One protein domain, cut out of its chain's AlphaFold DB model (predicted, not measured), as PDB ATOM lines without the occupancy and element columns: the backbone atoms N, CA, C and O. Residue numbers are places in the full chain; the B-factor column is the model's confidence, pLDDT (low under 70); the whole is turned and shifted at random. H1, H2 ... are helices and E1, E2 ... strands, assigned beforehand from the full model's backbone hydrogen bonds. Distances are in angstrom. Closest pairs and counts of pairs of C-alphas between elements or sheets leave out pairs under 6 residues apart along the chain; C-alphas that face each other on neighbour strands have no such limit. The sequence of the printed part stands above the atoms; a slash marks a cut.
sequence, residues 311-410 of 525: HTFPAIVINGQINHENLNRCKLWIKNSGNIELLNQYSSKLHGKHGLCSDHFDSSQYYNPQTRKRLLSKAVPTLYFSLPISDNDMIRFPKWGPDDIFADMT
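What this domain is: This is residues 311 to 410 of the 525 residues of the protein "uncharacterized protein LOC117650102" of Thrips palmi (UniProt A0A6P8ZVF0). Helix H1 runs through the core of a loop-rich domain, with short H2 and H4 by its last turns; loop 358 to 390 makes one end of the longest axis, H5 the other. The printed part has 100 residues, with H1, H2, H3, E1, H4, H5 in order, mostly helix, under half in named elements. It is compact, radius of gyration of the C-alphas 13.7 A, spanning 43 by 29 by 20 A.

How they stand to each other: Residues 311 to 312 pair antiparallel with residues 355 to 356 of E1, residues 355 to 357. H3, residues 347 to 353, and H5, residues 402 to 410, only just touch, with 3 pairs of C-alphas within 8 A, the closest Ser 348 and Asp 404, 6.8 A. O i to N i+4 pairs within range are 0 of 3 in H3 and 0 of 5 in H5; i+3 pairs are 1 of 4 and 3 of 6.

Where its parts are: Find C-alpha 324 at (-4.241, -2.503, 11.844); H1, residues 324 to 337, runs 19.7 A from there. H2 is residues 340 to 344, H4 391 to 394. H5 ends at (10.165, -1.827, 19.570).

The domain as a whole: The printed part has no cut; E1 to H4 is a long link. Residues 406 to 410 are under 70 in pLDDT.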
ATOM      1  N   HIS A 311     -17.887  11.744  18.023       96.00
ATOM      2  CA  HIS A 311     -17.119  10.518  18.147       96.00
ATOM      3  C   HIS A 311     -15.700  10.748  17.637       96.00
ATOM      4  O   HIS A 311     -15.494  11.156  16.496       96.00
ATOM      5  N   THR A 312     -14.711  10.488  18.484       96.56
ATOM      6  CA  THR A 312     -13.301  10.619  18.109       96.56
ATOM      7  C   THR A 312     -12.849   9.475  17.214       96.56
ATOM      8  O   THR A 312     -13.357   8.355  17.331       96.56
ATOM      9  N   PHE A 313     -11.839   9.734  16.385       96.62
ATOM     10  CA  PHE A 313     -11.191   8.696  15.581       96.62
ATOM     11  C   PHE A 313     -10.675   7.541  16.460       96.62
ATOM     12  O   PHE A 313     -10.293   7.778  17.613       96.62
ATOM     13  N   PRO A 314     -10.673   6.290  15.960       94.94
ATOM     14  CA  PRO A 314     -10.091   5.158  16.680       94.94
ATOM     15  C   PRO A 314      -8.599   5.384  16.955       94.94
ATOM     16  O   PRO A 314      -7.887   5.942  16.124       94.94
ATOM     17  N   ALA A 315      -8.130   4.936  18.120       94.75
ATOM     18  CA  ALA A 315      -6.709   4.955  18.444       94.75
ATOM     19  C   ALA A 315      -5.971   3.951  17.547       94.75
ATOM     20  O   ALA A 315      -6.258   2.754  17.588       94.75
ATOM     21  N   ILE A 316      -5.051   4.447  16.722       93.62
ATOM     22  CA  ILE A 316      -4.259   3.609  15.813       93.62
ATOM     23  C   ILE A 316      -3.199   2.834  16.599       93.62
ATOM     24  O   ILE A 316      -3.023   1.645  16.361       93.62
ATOM     25  N   VAL A 317      -2.541   3.488  17.556       92.75
ATOM     26  CA  VAL A 317      -1.542   2.866  18.428       92.75
ATOM     27  C   VAL A 317      -2.189   2.551  19.775       92.75
ATOM     28  O   VAL A 317      -2.745   3.438  20.424       92.75
ATOM     29  N   ILE A 318      -2.131   1.289  20.192       91.44
ATOM     30  CA  ILE A 318      -2.614   0.814  21.493       91.44
ATOM     31  C   ILE A 318      -1.454   0.075  22.151       91.44
ATOM     32  O   ILE A 318      -0.912  -0.856  21.566       91.44
ATOM     33  N   ASN A 319      -1.060   0.498  23.354       92.31
ATOM     34  CA  ASN A 319       0.066  -0.085  24.099       92.31
ATOM     35  C   ASN A 319       1.382  -0.124  23.298       92.31
ATOM     36  O   ASN A 319       2.133  -1.089  23.381       92.31
ATOM     37  N   GLY A 320       1.640   0.910  22.492       91.44
ATOM     38  CA  GLY A 320       2.841   0.977  21.654       91.44
ATOM     39  C   GLY A 320       2.818   0.054  20.433       91.44
ATOM     40  O   GLY A 320       3.826  -0.043  19.755       91.44
ATOM     41  N   GLN A 321       1.695  -0.597  20.116       92.69
ATOM     42  CA  GLN A 321       1.556  -1.416  18.912       92.69
ATOM     43  C   GLN A 321       0.503  -0.840  17.967       92.69
ATOM     44  O   GLN A 321      -0.533  -0.323  18.401       92.69
ATOM     45  N   ILE A 322       0.759  -0.941  16.661       92.38
ATOM     46  CA  ILE A 322      -0.183  -0.510  15.626       92.38
ATOM     47  C   ILE A 322      -1.327  -1.524  15.546       92.38
ATOM     48  O   ILE A 322      -1.149  -2.681  15.175       92.38
ATOM     49  N   ASN A 323      -2.540  -1.072  15.842       95.38
ATOM     50  CA  ASN A 323      -3.745  -1.844  15.595       95.38
ATOM     51  C   ASN A 323      -4.199  -1.616  14.142       95.38
ATOM     52  O   ASN A 323      -4.795  -0.587  13.807       95.38
ATOM     53  N   HIS A 324      -3.920  -2.588  13.272       93.25
ATOM     54  CA  HIS A 324      -4.241  -2.503  11.844       93.25
ATOM     55  C   HIS A 324      -5.745  -2.363  11.556       93.25
ATOM     56  O   HIS A 324      -6.120  -1.675  10.605       93.25
ATOM     57  N   GLU A 325      -6.621  -2.950  12.375       95.06
ATOM     58  CA  GLU A 325      -8.072  -2.798  12.216       95.06
ATOM     59  C   GLU A 325      -8.499  -1.346  12.453       95.06
ATOM     60  O   GLU A 325      -9.227  -0.762  11.647       95.06
ATOM     61  N   ASN A 326      -7.983  -0.726  13.516       95.69
ATOM     62  CA  ASN A 326      -8.220   0.682  13.810       95.69
ATOM     63  C   ASN A 326      -7.594   1.598  12.762       95.69
ATOM     64  O   ASN A 326      -8.208   2.605  12.415       95.69
ATOM     65  N   LEU A 327      -6.421   1.253  12.225       95.56
ATOM     66  CA  LEU A 327      -5.805   1.993  11.127       95.56
ATOM     67  C   LEU A 327      -6.695   1.986   9.878       95.56
ATOM     68  O   LEU A 327      -6.970   3.043   9.309       95.56
ATOM     69  N   ASN A 328      -7.193   0.815   9.482       95.81
ATOM     70  CA  ASN A 328      -8.097   0.673   8.342       95.81
ATOM     71  C   ASN A 328      -9.423   1.402   8.580       95.81
ATOM     72  O   ASN A 328      -9.930   2.095   7.695       95.81
ATOM     73  N   ARG A 329      -9.959   1.328   9.802       96.75
ATOM     74  CA  ARG A 329     -11.154   2.083  10.181       96.75
ATOM     75  C   ARG A 329     -10.906   3.591  10.127       96.75
ATOM     76  O   ARG A 329     -11.744   4.319   9.609       96.75
ATOM     77  N   CYS A 330      -9.754   4.059  10.602       97.00
ATOM     78  CA  CYS A 330      -9.362   5.467  10.554       97.00
ATOM     79  C   CYS A 330      -9.245   5.964   9.104       97.00
ATOM     80  O   CYS A 330      -9.792   7.016   8.781       97.00
ATOM     81  N   LYS A 331      -8.646   5.162   8.209       96.69
ATOM     82  CA  LYS A 331      -8.603   5.436   6.761       96.69
ATOM     83  C   LYS A 331      -9.997   5.662   6.181       96.69
ATOM     84  O   LYS A 331     -10.206   6.657   5.496       96.69
ATOM     85  N   LEU A 332     -10.952   4.783   6.488       97.31
ATOM     86  CA  LEU A 332     -12.334   4.919   6.013       97.31
ATOM     87  C   LEU A 332     -13.029   6.158   6.585       97.31
ATOM     88  O   LEU A 332     -13.761   6.832   5.868       97.31
ATOM     89  N   TRP A 333     -12.782   6.492   7.854       97.69
ATOM     90  CA  TRP A 333     -13.336   7.705   8.459       97.69
ATOM     91  C   TRP A 333     -12.798   8.974   7.793       97.69
ATOM     92  O   TRP A 333     -13.583   9.870   7.497       97.69
ATOM     93  N   ILE A 334     -11.486   9.050   7.543       97.25
ATOM     94  CA  ILE A 334     -10.868  10.188   6.848       97.25
ATOM     95  C   ILE A 334     -11.406  10.271   5.426       97.25
ATOM     96  O   ILE A 334     -11.933  11.313   5.045       97.25
ATOM     97  N   LYS A 335     -11.356   9.156   4.685       97.44
ATOM     98  CA  LYS A 335     -11.830   9.080   3.305       97.44
ATOM     99  C   LYS A 335     -13.254   9.596   3.183       97.44
ATOM    100  O   LYS A 335     -13.520  10.500   2.398       97.44
ATOM    101  N   ASN A 336     -14.160   9.052   3.987       96.88
ATOM    102  CA  ASN A 336     -15.559   9.395   3.843       96.88
ATOM    103  C   ASN A 336     -15.876  10.786   4.419       96.88
ATOM    104  O   ASN A 336     -16.858  11.385   4.009       96.88
ATOM    105  N   SER A 337     -15.044  11.346   5.310       96.69
ATOM    106  CA  SER A 337     -15.265  12.696   5.859       96.69
ATOM    107  C   SER A 337     -15.190  13.828   4.833       96.69
ATOM    108  O   SER A 337     -15.633  14.934   5.149       96.69
ATOM    109  N   GLY A 338     -14.580  13.588   3.668       96.56
ATOM    110  CA  GLY A 338     -14.288  14.606   2.651       96.56
ATOM    111  C   GLY A 338     -13.224  15.630   3.069       96.56
ATOM    112  O   GLY A 338     -12.714  16.376   2.245       96.56
ATOM    113  N   ASN A 339     -12.819  15.668   4.343       96.50
ATOM    114  CA  ASN A 339     -11.940  16.714   4.844       96.50
ATOM    115  C   ASN A 339     -10.458  16.395   4.593       96.50
ATOM    116  O   ASN A 339      -9.809  15.686   5.369       96.50
ATOM    117  N   ILE A 340      -9.912  16.988   3.531       96.44
ATOM    118  CA  ILE A 340      -8.513  16.855   3.097       96.44
ATOM    119  C   ILE A 340      -7.517  17.295   4.188       96.44
ATOM    120  O   ILE A 340      -6.410  16.758   4.258       96.44
ATOM    121  N   GLU A 341      -7.885  18.202   5.101       96.06
ATOM    122  CA  GLU A 341      -6.992  18.642   6.185       96.06
ATOM    123  C   GLU A 341      -6.603  17.495   7.128       96.06
ATOM    124  O   GLU A 341      -5.510  17.502   7.702       96.06
ATOM    125  N   LEU A 342      -7.461  16.475   7.256       96.56
ATOM    126  CA  LEU A 342      -7.191  15.299   8.083       96.56
ATOM    127  C   LEU A 342      -6.053  14.435   7.525       96.56
ATOM    128  O   LEU A 342      -5.361  13.789   8.310       96.56
ATOM    129  N   LEU A 343      -5.789  14.465   6.211       96.19
ATOM    130  CA  LEU A 343      -4.648  13.766   5.596       96.19
ATOM    131  C   LEU A 343      -3.297  14.328   6.056       96.19
ATOM    132  O   LEU A 343      -2.269  13.656   5.972       96.19
ATOM    133  N   ASN A 344      -3.287  15.574   6.531       95.44
ATOM    134  CA  ASN A 344      -2.084  16.245   6.999       95.44
ATOM    135  C   ASN A 344      -1.844  16.090   8.503       95.44
ATOM    136  O   ASN A 344      -0.813  16.549   8.995       95.44
ATOM    137  N   GLN A 345      -2.748  15.428   9.228       95.94
ATOM    138  CA  GLN A 345      -2.604  15.190  10.659       95.94
ATOM    139  C   GLN A 345      -1.870  13.875  10.942       95.94
ATOM    140  O   GLN A 345      -2.054  12.874  10.252       95.94
ATOM    141  N   TYR A 346      -1.065  13.876  12.005       94.38
ATOM    142  CA  TYR A 346      -0.428  12.662  12.512       94.38
ATOM    143  C   TYR A 346      -1.455  11.719  13.153       94.38
ATOM    144  O   TYR A 346      -2.420  12.180  13.776       94.38
ATOM    145  N   SER A 347      -1.224  10.406  13.061       90.75
ATOM    146  CA  SER A 347      -2.065   9.359  13.668       90.75
ATOM    147  C   SER A 347      -2.363   9.612  15.147       90.75
ATOM    148  O   SER A 347      -3.518   9.529  15.575       90.75
ATOM    149  N   SER A 348      -1.341   9.998  15.907       90.38
ATOM    150  CA  SER A 348      -1.426  10.366  17.324       90.38
ATOM    151  C   SER A 348      -2.351  11.561  17.592       90.38
ATOM    152  O   SER A 348      -3.045  11.592  18.609       90.38
ATOM    153  N   LYS A 349      -2.427  12.533  16.672       93.75
ATOM    154  CA  LYS A 349      -3.279  13.730  16.807       93.75
ATOM    155  C   LYS A 349      -4.725  13.498  16.383       93.75
ATOM    156  O   LYS A 349      -5.607  14.239  16.823       93.75
ATOM    157  N   LEU A 350      -4.991  12.512  15.527       94.56
ATOM    158  CA  LEU A 350      -6.353  12.189  15.091       94.56
ATOM    159  C   LEU A 350      -7.207  11.695  16.257       94.56
ATOM    160  O   LEU A 350      -8.344  12.138  16.431       94.56
ATOM    161  N   HIS A 351      -6.642  10.836  17.104       93.06
ATOM    162  CA  HIS A 351      -7.321  10.392  18.311       93.06
ATOM    163  C   HIS A 351      -7.450  11.543  19.330       93.06
ATOM    164  O   HIS A 351      -6.519  12.305  19.579       93.06
ATOM    165  N   GLY A 352      -8.633  11.704  19.926       90.62
ATOM    166  CA  GLY A 352      -8.884  12.657  21.016       90.62
ATOM    167  C   GLY A 352      -9.207  14.101  20.606       90.62
ATOM    168  O   GLY A 352     -10.090  14.698  21.227       90.62
ATOM    169  N   LYS A 353      -8.548  14.663  19.581       92.06
ATOM    170  CA  LYS A 353      -8.796  16.051  19.122       92.06
ATOM    171  C   LYS A 353      -9.761  16.143  17.949       92.06
ATOM    172  O   LYS A 353     -10.557  17.078  17.892       92.06
ATOM    173  N   HIS A 354      -9.702  15.172  17.047       95.56
ATOM    174  CA  HIS A 354     -10.527  15.141  15.851       95.56
ATOM    175  C   HIS A 354     -11.682  14.163  16.058       95.56
ATOM    176  O   HIS A 354     -11.551  13.144  16.746       95.56
ATOM    177  N   GLY A 355     -12.835  14.467  15.477       95.75
ATOM    178  CA  GLY A 355     -13.994  13.596  15.562       95.75
ATOM    179  C   GLY A 355     -15.126  14.019  14.643       95.75
ATOM    180  O   GLY A 355     -15.137  15.128  14.110       95.75
ATOM    181  N   LEU A 356     -16.077  13.110  14.470       96.19
ATOM    182  CA  LEU A 356     -17.253  13.275  13.625       96.19
ATOM    183  C   LEU A 356     -18.510  13.242  14.496       96.19
ATOM    184  O   LEU A 356     -18.586  12.447  15.436       96.19
ATOM    185  N   CYS A 357     -19.487  14.108  14.227       96.25
ATOM    186  CA  CYS A 357     -20.760  14.077  14.943       96.25
ATOM    187  C   CYS A 357     -21.581  12.831  14.582       96.25
ATOM    188  O   CYS A 357     -21.292  12.130  13.608       96.25
ATOM    189  N   SER A 358     -22.592  12.536  15.397       96.06
ATOM    190  CA  SER A 358     -23.394  11.322  15.265       96.06
ATOM    191  C   SER A 358     -24.234  11.248  13.988       96.06
ATOM    192  O   SER A 358     -24.569  10.149  13.556       96.06
ATOM    193  N   ASP A 359     -24.525  12.374  13.338       95.44
ATOM    194  CA  ASP A 359     -25.256  12.393  12.062       95.44
ATOM    195  C   ASP A 359     -24.515  11.734  10.894       95.44
ATOM    196  O   ASP A 359     -25.143  11.394   9.896       95.44
ATOM    197  N   HIS A 360     -23.201  11.530  11.001       96.81
ATOM    198  CA  HIS A 360     -22.414  10.909   9.931       96.81
ATOM    199  C   HIS A 360     -22.465   9.377   9.931       96.81
ATOM    200  O   HIS A 360     -21.919   8.737   9.031       96.81
ATOM    201  N   PHE A 361     -23.112   8.775  10.927       97.38
ATOM    202  CA  PHE A 361     -23.179   7.330  11.108       97.38
ATOM    203  C   PHE A 361     -24.621   6.847  11.006       97.38
ATOM    204  O   PHE A 361     -25.545   7.473  11.531       97.38
ATOM    205  N   ASP A 362     -24.813   5.695  10.368       97.25
ATOM    206  CA  ASP A 362     -26.125   5.059  10.344       97.25
ATOM    207  C   ASP A 362     -26.533   4.606  11.758       97.25
ATOM    208  O   ASP A 362     -25.702   4.190  12.569       97.25
ATOM    209  N   SER A 363     -27.832   4.657  12.072       97.31
ATOM    210  CA  SER A 363     -28.331   4.289  13.408       97.31
ATOM    211  C   SER A 363     -28.016   2.833  13.783       97.31
ATOM    212  O   SER A 363     -27.836   2.535  14.962       97.31
ATOM    213  N   SER A 364     -27.880   1.940  12.795       97.56
ATOM    214  CA  SER A 364     -27.462   0.541  12.976       97.56
ATOM    215  C   SER A 364     -26.000   0.378  13.409       97.56
ATOM    216  O   SER A 364     -25.612  -0.678  13.906       97.56
ATOM    217  N   GLN A 365     -25.177   1.417  13.258       97.88
ATOM    218  CA  GLN A 365     -23.760   1.396  13.626       97.88
ATOM    219  C   GLN A 365     -23.512   1.754  15.092       97.88
ATOM    220  O   GLN A 365     -22.362   1.819  15.536       97.88
ATOM    221  N   TYR A 366     -24.577   1.965  15.857       97.88
ATOM    222  CA  TYR A 366     -24.536   2.216  17.287       97.88
ATOM    223  C   TYR A 366     -24.898   0.964  18.075       97.88
ATOM    224  O   TYR A 366     -25.787   0.214  17.691       97.88
ATOM    225  N   TYR A 367     -24.276   0.788  19.245       97.31
ATOM    226  CA  TYR A 367     -24.713  -0.241  20.200       97.31
ATOM    227  C   TYR A 367     -26.164  -0.025  20.648       97.31
ATOM    228  O   TYR A 367     -26.892  -0.981  20.889       97.31
ATOM    229  N   ASN A 368     -26.577   1.239  20.775       97.00
ATOM    230  CA  ASN A 368     -27.956   1.622  21.045       97.00
ATOM    231  C   ASN A 368     -28.374   2.718  20.042       97.00
ATOM    232  O   ASN A 368     -27.958   3.875  20.214       97.00
ATOM    233  N   PRO A 369     -29.197   2.374  19.032       96.19
ATOM    234  CA  PRO A 369     -29.641   3.294  17.983       96.19
ATOM    235  C   PRO A 369     -30.373   4.546  18.484       96.19
ATOM    236  O   PRO A 369     -30.323   5.583  17.826       96.19
ATOM    237  N   GLN A 370     -31.032   4.479  19.648       95.25
ATOM    238  CA  GLN A 370     -31.809   5.594  20.205       95.25
ATOM    239  C   GLN A 370     -30.908   6.641  20.865       95.25
ATOM    240  O   GLN A 370     -31.109   7.839  20.698       95.25
ATOM    241  N   THR A 371     -29.899   6.197  21.621       95.50
ATOM    242  CA  THR A 371     -29.024   7.126  22.360       95.50
ATOM    243  C   THR A 371     -27.871   7.662  21.521       95.50
ATOM    244  O   THR A 371     -27.332   8.716  21.847       95.50
ATOM    245  N   ARG A 372     -27.445   6.909  20.495       95.62
ATOM    246  CA  ARG A 372     -26.296   7.216  19.625       95.62
ATOM    247  C   ARG A 372     -25.007   7.598  20.376       95.62
ATOM    248  O   ARG A 372     -24.162   8.322  19.865       95.62
ATOM    249  N   LYS A 373     -24.817   7.104  21.607       95.75
ATOM    250  CA  LYS A 373     -23.660   7.470  22.452       95.75
ATOM    251  C   LYS A 373     -22.387   6.695  22.110       95.75
ATOM    252  O   LYS A 373     -21.291   7.238  22.235       95.75
ATOM    253  N   ARG A 374     -22.513   5.427  21.703       96.62
ATOM    254  CA  ARG A 374     -21.378   4.520  21.466       96.62
ATOM    255  C   ARG A 374     -21.506   3.819  20.119       96.62
ATOM    256  O   ARG A 374     -22.465   3.082  19.894       96.62
ATOM    257  N   LEU A 375     -20.511   4.031  19.268       97.81
ATOM    258  CA  LEU A 375     -20.364   3.352  17.985       97.81
ATOM    259  C   LEU A 375     -19.865   1.913  18.170       97.81
ATOM    260  O   LEU A 375     -19.092   1.635  19.092       97.81
ATOM    261  N   LEU A 376     -20.281   1.018  17.276       97.31
ATOM    262  CA  LEU A 376     -19.714  -0.323  17.125       97.31
ATOM    263  C   LEU A 376     -18.234  -0.236  16.710       97.31
ATOM    264  O   LEU A 376     -17.808   0.723  16.068       97.31
ATOM    265  N   SER A 377     -17.442  -1.267  17.015       95.81
ATOM    266  CA  SER A 377     -16.016  -1.324  16.638       95.81
ATOM    267  C   SER A 377     -15.785  -1.254  15.123       95.81
ATOM    268  O   SER A 377     -14.778  -0.707  14.684       95.81
ATOM    269  N   LYS A 378     -16.736  -1.751  14.329       96.81
ATOM    270  CA  LYS A 378     -16.726  -1.716  12.859       96.81
ATOM    271  C   LYS A 378     -17.474  -0.525  12.252       96.81
ATOM    272  O   LYS A 378     -17.660  -0.483  11.042       96.81
ATOM    273  N   ALA A 379     -17.958   0.406  13.076       97.88
ATOM    274  CA  ALA A 379     -18.690   1.559  12.581       97.88
ATOM    275  C   ALA A 379     -17.784   2.418  11.697       97.88
ATOM    276  O   ALA A 379     -16.690   2.833  12.101       97.88
ATOM    277  N   VAL A 380     -18.269   2.695  10.496       97.62
ATOM    278  CA  VAL A 380     -17.652   3.623   9.561       97.62
ATOM    279  C   VAL A 380     -18.710   4.626   9.169       97.62
ATOM    280  O   VAL A 380     -19.828   4.224   8.885       97.62
ATOM    281  N   PRO A 381     -18.406   5.912   9.176       97.00
ATOM    282  CA  PRO A 381     -19.386   6.900   8.786       97.00
ATOM    283  C   PRO A 381     -19.812   6.645   7.329       97.00
ATOM    284  O   PRO A 381     -18.992   6.292   6.474       97.00
ATOM    285  N   THR A 382     -21.112   6.739   7.073       96.25
ATOM    286  CA  THR A 382     -21.760   6.394   5.795       96.25
ATOM    287  C   THR A 382     -22.645   7.516   5.268       96.25
ATOM    288  O   THR A 382     -23.081   7.445   4.123       96.25
ATOM    289  N   LEU A 383     -22.926   8.536   6.084       90.19
ATOM    290  CA  LEU A 383     -23.845   9.623   5.758       90.19
ATOM    291  C   LEU A 383     -23.051  10.913   5.547       90.19
ATOM    292  O   LEU A 383     -22.584  11.542   6.504       90.19
ATOM    293  N   TYR A 384     -22.885  11.299   4.284       84.81
ATOM    294  CA  TYR A 384     -22.078  12.451   3.902       84.81
ATOM    295  C   TYR A 384     -22.746  13.325   2.862       84.81
ATOM    296  O   TYR A 384     -23.451  12.845   1.979       84.81
ATOM    297  N   PHE A 385     -22.473  14.619   2.994       83.56
ATOM    298  CA  PHE A 385     -22.870  15.646   2.039       83.56
ATOM    299  C   PHE A 385     -21.749  15.962   1.042       83.56
ATOM    300  O   PHE A 385     -22.024  16.499  -0.026       83.56
ATOM    301  N   SER A 386     -20.497  15.638   1.384       90.50
ATOM    302  CA  SER A 386     -19.321  15.834   0.539       90.50
ATOM    303  C   SER A 386     -18.915  14.557  -0.191       90.50
ATOM    304  O   SER A 386     -19.253  13.438   0.210       90.50
ATOM    305  N   LEU A 387     -18.176  14.740  -1.286       93.12
ATOM    306  CA  LEU A 387     -17.556  13.638  -2.005       93.12
ATOM    307  C   LEU A 387     -16.450  13.020  -1.132       93.12
ATOM    308  O   LEU A 387     -15.666  13.756  -0.531       93.12
ATOM    309  N   PRO A 388     -16.354  11.680  -1.058       95.62
ATOM    310  CA  PRO A 388     -15.232  11.031  -0.398       95.62
ATOM    311  C   PRO A 388     -13.897  11.468  -1.011       95.62
ATOM    312  O   PRO A 388     -13.793  11.654  -2.225       95.62
ATOM    313  N   ILE A 389     -12.864  11.560  -0.177       96.38
ATOM    314  CA  ILE A 389     -11.490  11.829  -0.612       96.38
ATOM    315  C   ILE A 389     -11.051  10.748  -1.614       96.38
ATOM    316  O   ILE A 389     -11.357   9.560  -1.442       96.38
ATOM    317  N   SER A 390     -10.327  11.155  -2.660       96.19
ATOM    318  CA  SER A 390      -9.858  10.240  -3.701       96.19
ATOM    319  C   SER A 390      -8.874   9.202  -3.149       96.19
ATOM    320  O   SER A 390      -8.126   9.460  -2.203       96.19
ATOM    321  N   ASP A 391      -8.833   8.013  -3.758       94.50
ATOM    322  CA  ASP A 391      -7.865   6.983  -3.358       94.50
ATOM    323  C   ASP A 391      -6.413   7.446  -3.561       94.50
ATOM    324  O   ASP A 391      -5.551   7.075  -2.767       94.50
ATOM    325  N   ASN A 392      -6.154   8.319  -4.543       93.69
ATOM    326  CA  ASN A 392      -4.830   8.897  -4.786       93.69
ATOM    327  C   ASN A 392      -4.364   9.788  -3.628       93.69
ATOM    328  O   ASN A 392      -3.209   9.704  -3.208       93.69
ATOM    329  N   ASP A 393      -5.258  10.601  -3.064       94.25
ATOM    330  CA  ASP A 393      -4.924  11.457  -1.921       94.25
ATOM    331  C   ASP A 393      -4.712  10.633  -0.643       94.25
ATOM    332  O   ASP A 393      -3.839  10.938   0.176       94.25
ATOM    333  N   MET A 394      -5.457   9.532  -0.503       96.06
ATOM    334  CA  MET A 394      -5.346   8.605   0.627       96.06
ATOM    335  C   MET A 394      -4.008   7.853   0.681       96.06
ATOM    336  O   MET A 394      -3.643   7.379   1.758       96.06
ATOM    337  N   ILE A 395      -3.244   7.772  -0.420       91.75
ATOM    338  CA  ILE A 395      -1.907   7.136  -0.451       91.75
ATOM    339  C   ILE A 395      -0.958   7.792   0.562       91.75
ATOM    340  O   ILE A 395      -0.090   7.130   1.126       91.75
ATOM    341  N   ARG A 396      -1.148   9.086   0.847       89.62
ATOM    342  CA  ARG A 396      -0.304   9.853   1.776       89.62
ATOM    343  C   ARG A 396      -0.594   9.569   3.258       89.62
ATOM    344  O   ARG A 396       0.055  10.166   4.115       89.62
ATOM    345  N   PHE A 397      -1.562   8.703   3.570       92.88
ATOM    346  CA  PHE A 397      -2.002   8.398   4.932       92.88
ATOM    347  C   PHE A 397      -1.724   6.928   5.330       92.88
ATOM    348  O   PHE A 397      -2.040   6.009   4.566       92.88
ATOM    349  N   PRO A 398      -1.258   6.644   6.568       88.12
ATOM    350  CA  PRO A 398      -1.056   7.562   7.696       88.12
ATOM    351  C   PRO A 398       0.266   8.332   7.652       88.12
ATOM    352  O   PRO A 398       1.289   7.809   7.221       88.12
ATOM    353  N   LYS A 399       0.248   9.559   8.183       89.31
ATOM    354  CA  LYS A 399       1.471  10.257   8.590       89.31
ATOM    355  C   LYS A 399       1.807   9.850  10.020       89.31
ATOM    356  O   LYS A 399       1.010  10.086  10.932       89.31
ATOM    357  N   TRP A 400       2.977   9.259  10.208       88.88
ATOM    358  CA  TRP A 400       3.498   8.902  11.524       88.88
ATOM    359  C   TRP A 400       4.267  10.088  12.103       88.88
ATOM    360  O   TRP A 400       5.125  10.661  11.430       88.88
ATOM    361  N   GLY A 401       3.907  10.510  13.314       85.69
ATOM    362  CA  GLY A 401       4.657  11.530  14.034       85.69
ATOM    363  C   GLY A 401       5.920  10.946  14.675       85.69
ATOM    364  O   GLY A 401       6.049   9.725  14.766       85.69
ATOM    365  N   PRO A 402       6.826  11.798  15.185       82.56
ATOM    366  CA  PRO A 402       7.997  11.354  15.947       82.56
ATOM    367  C   PRO A 402       7.622  10.396  17.085       82.56
ATOM    368  O   PRO A 402       8.288   9.388  17.287       82.56
ATOM    369  N   ASP A 403       6.500  10.670  17.756       79.12
ATOM    370  CA  ASP A 403       5.980   9.858  18.861       79.12
ATOM    371  C   ASP A 403       5.454   8.487  18.402       79.12
ATOM    372  O   ASP A 403       5.432   7.538  19.183       79.12
ATOM    373  N   ASP A 404       5.031   8.366  17.140       77.88
ATOM    374  CA  ASP A 404       4.493   7.125  16.583       77.88
ATOM    375  C   ASP A 404       5.612   6.187  16.072       77.88
ATOM    376  O   ASP A 404       5.454   4.969  16.086       77.88
ATOM    377  N   ILE A 405       6.763   6.729  15.653       74.38
ATOM    378  CA  ILE A 405       7.871   5.957  15.052       74.38
ATOM    379  C   ILE A 405       8.558   5.038  16.078       74.38
ATOM    380  O   ILE A 405       8.972   3.927  15.745       74.38
ATOM    381  N   PHE A 406       8.634   5.447  17.348       67.75
ATOM    382  CA  PHE A 406       9.227   4.612  18.403       67.75
ATOM    383  C   PHE A 406       8.371   3.388  18.767       67.75
ATOM    384  O   PHE A 406       8.893   2.401  19.284       67.75
ATOM    385  N   ALA A 407       7.069   3.431  18.474       59.28
ATOM    386  CA  ALA A 407       6.149   2.325  18.716       59.28
ATOM    387  C   ALA A 407       6.436   1.136  17.776       59.28
ATOM    388  O   ALA A 407       6.456  -0.011  18.209       59.28
ATOM    389  N   ASP A 408       6.756   1.406  16.508       49.00
ATOM    390  CA  ASP A 408       6.945   0.362  15.491       49.00
ATOM    391  C   ASP A 408       8.303  -0.358  15.618       49.00
ATOM    392  O   ASP A 408       8.398  -1.578  15.481       49.00
ATOM    393  N   MET A 409       9.368   0.370  15.978       55.09
ATOM    394  CA  MET A 409      10.712  -0.218  16.102       55.09
ATOM    395  C   MET A 409      10.857  -1.166  17.301       55.09
ATOM    396  O   MET A 409      11.673  -2.080  17.260       55.09
ATOM    397  N   THR A 410      10.072  -0.980  18.365       56.34
ATOM    398  CA  THR A 410      10.165  -1.827  19.570       56.34
ATOM    399  C   THR A 410       9.434  -3.163  19.423       56.34
ATOM    400  O   THR A 410       9.776  -4.119  20.117       56.34
TER     401      THR A 410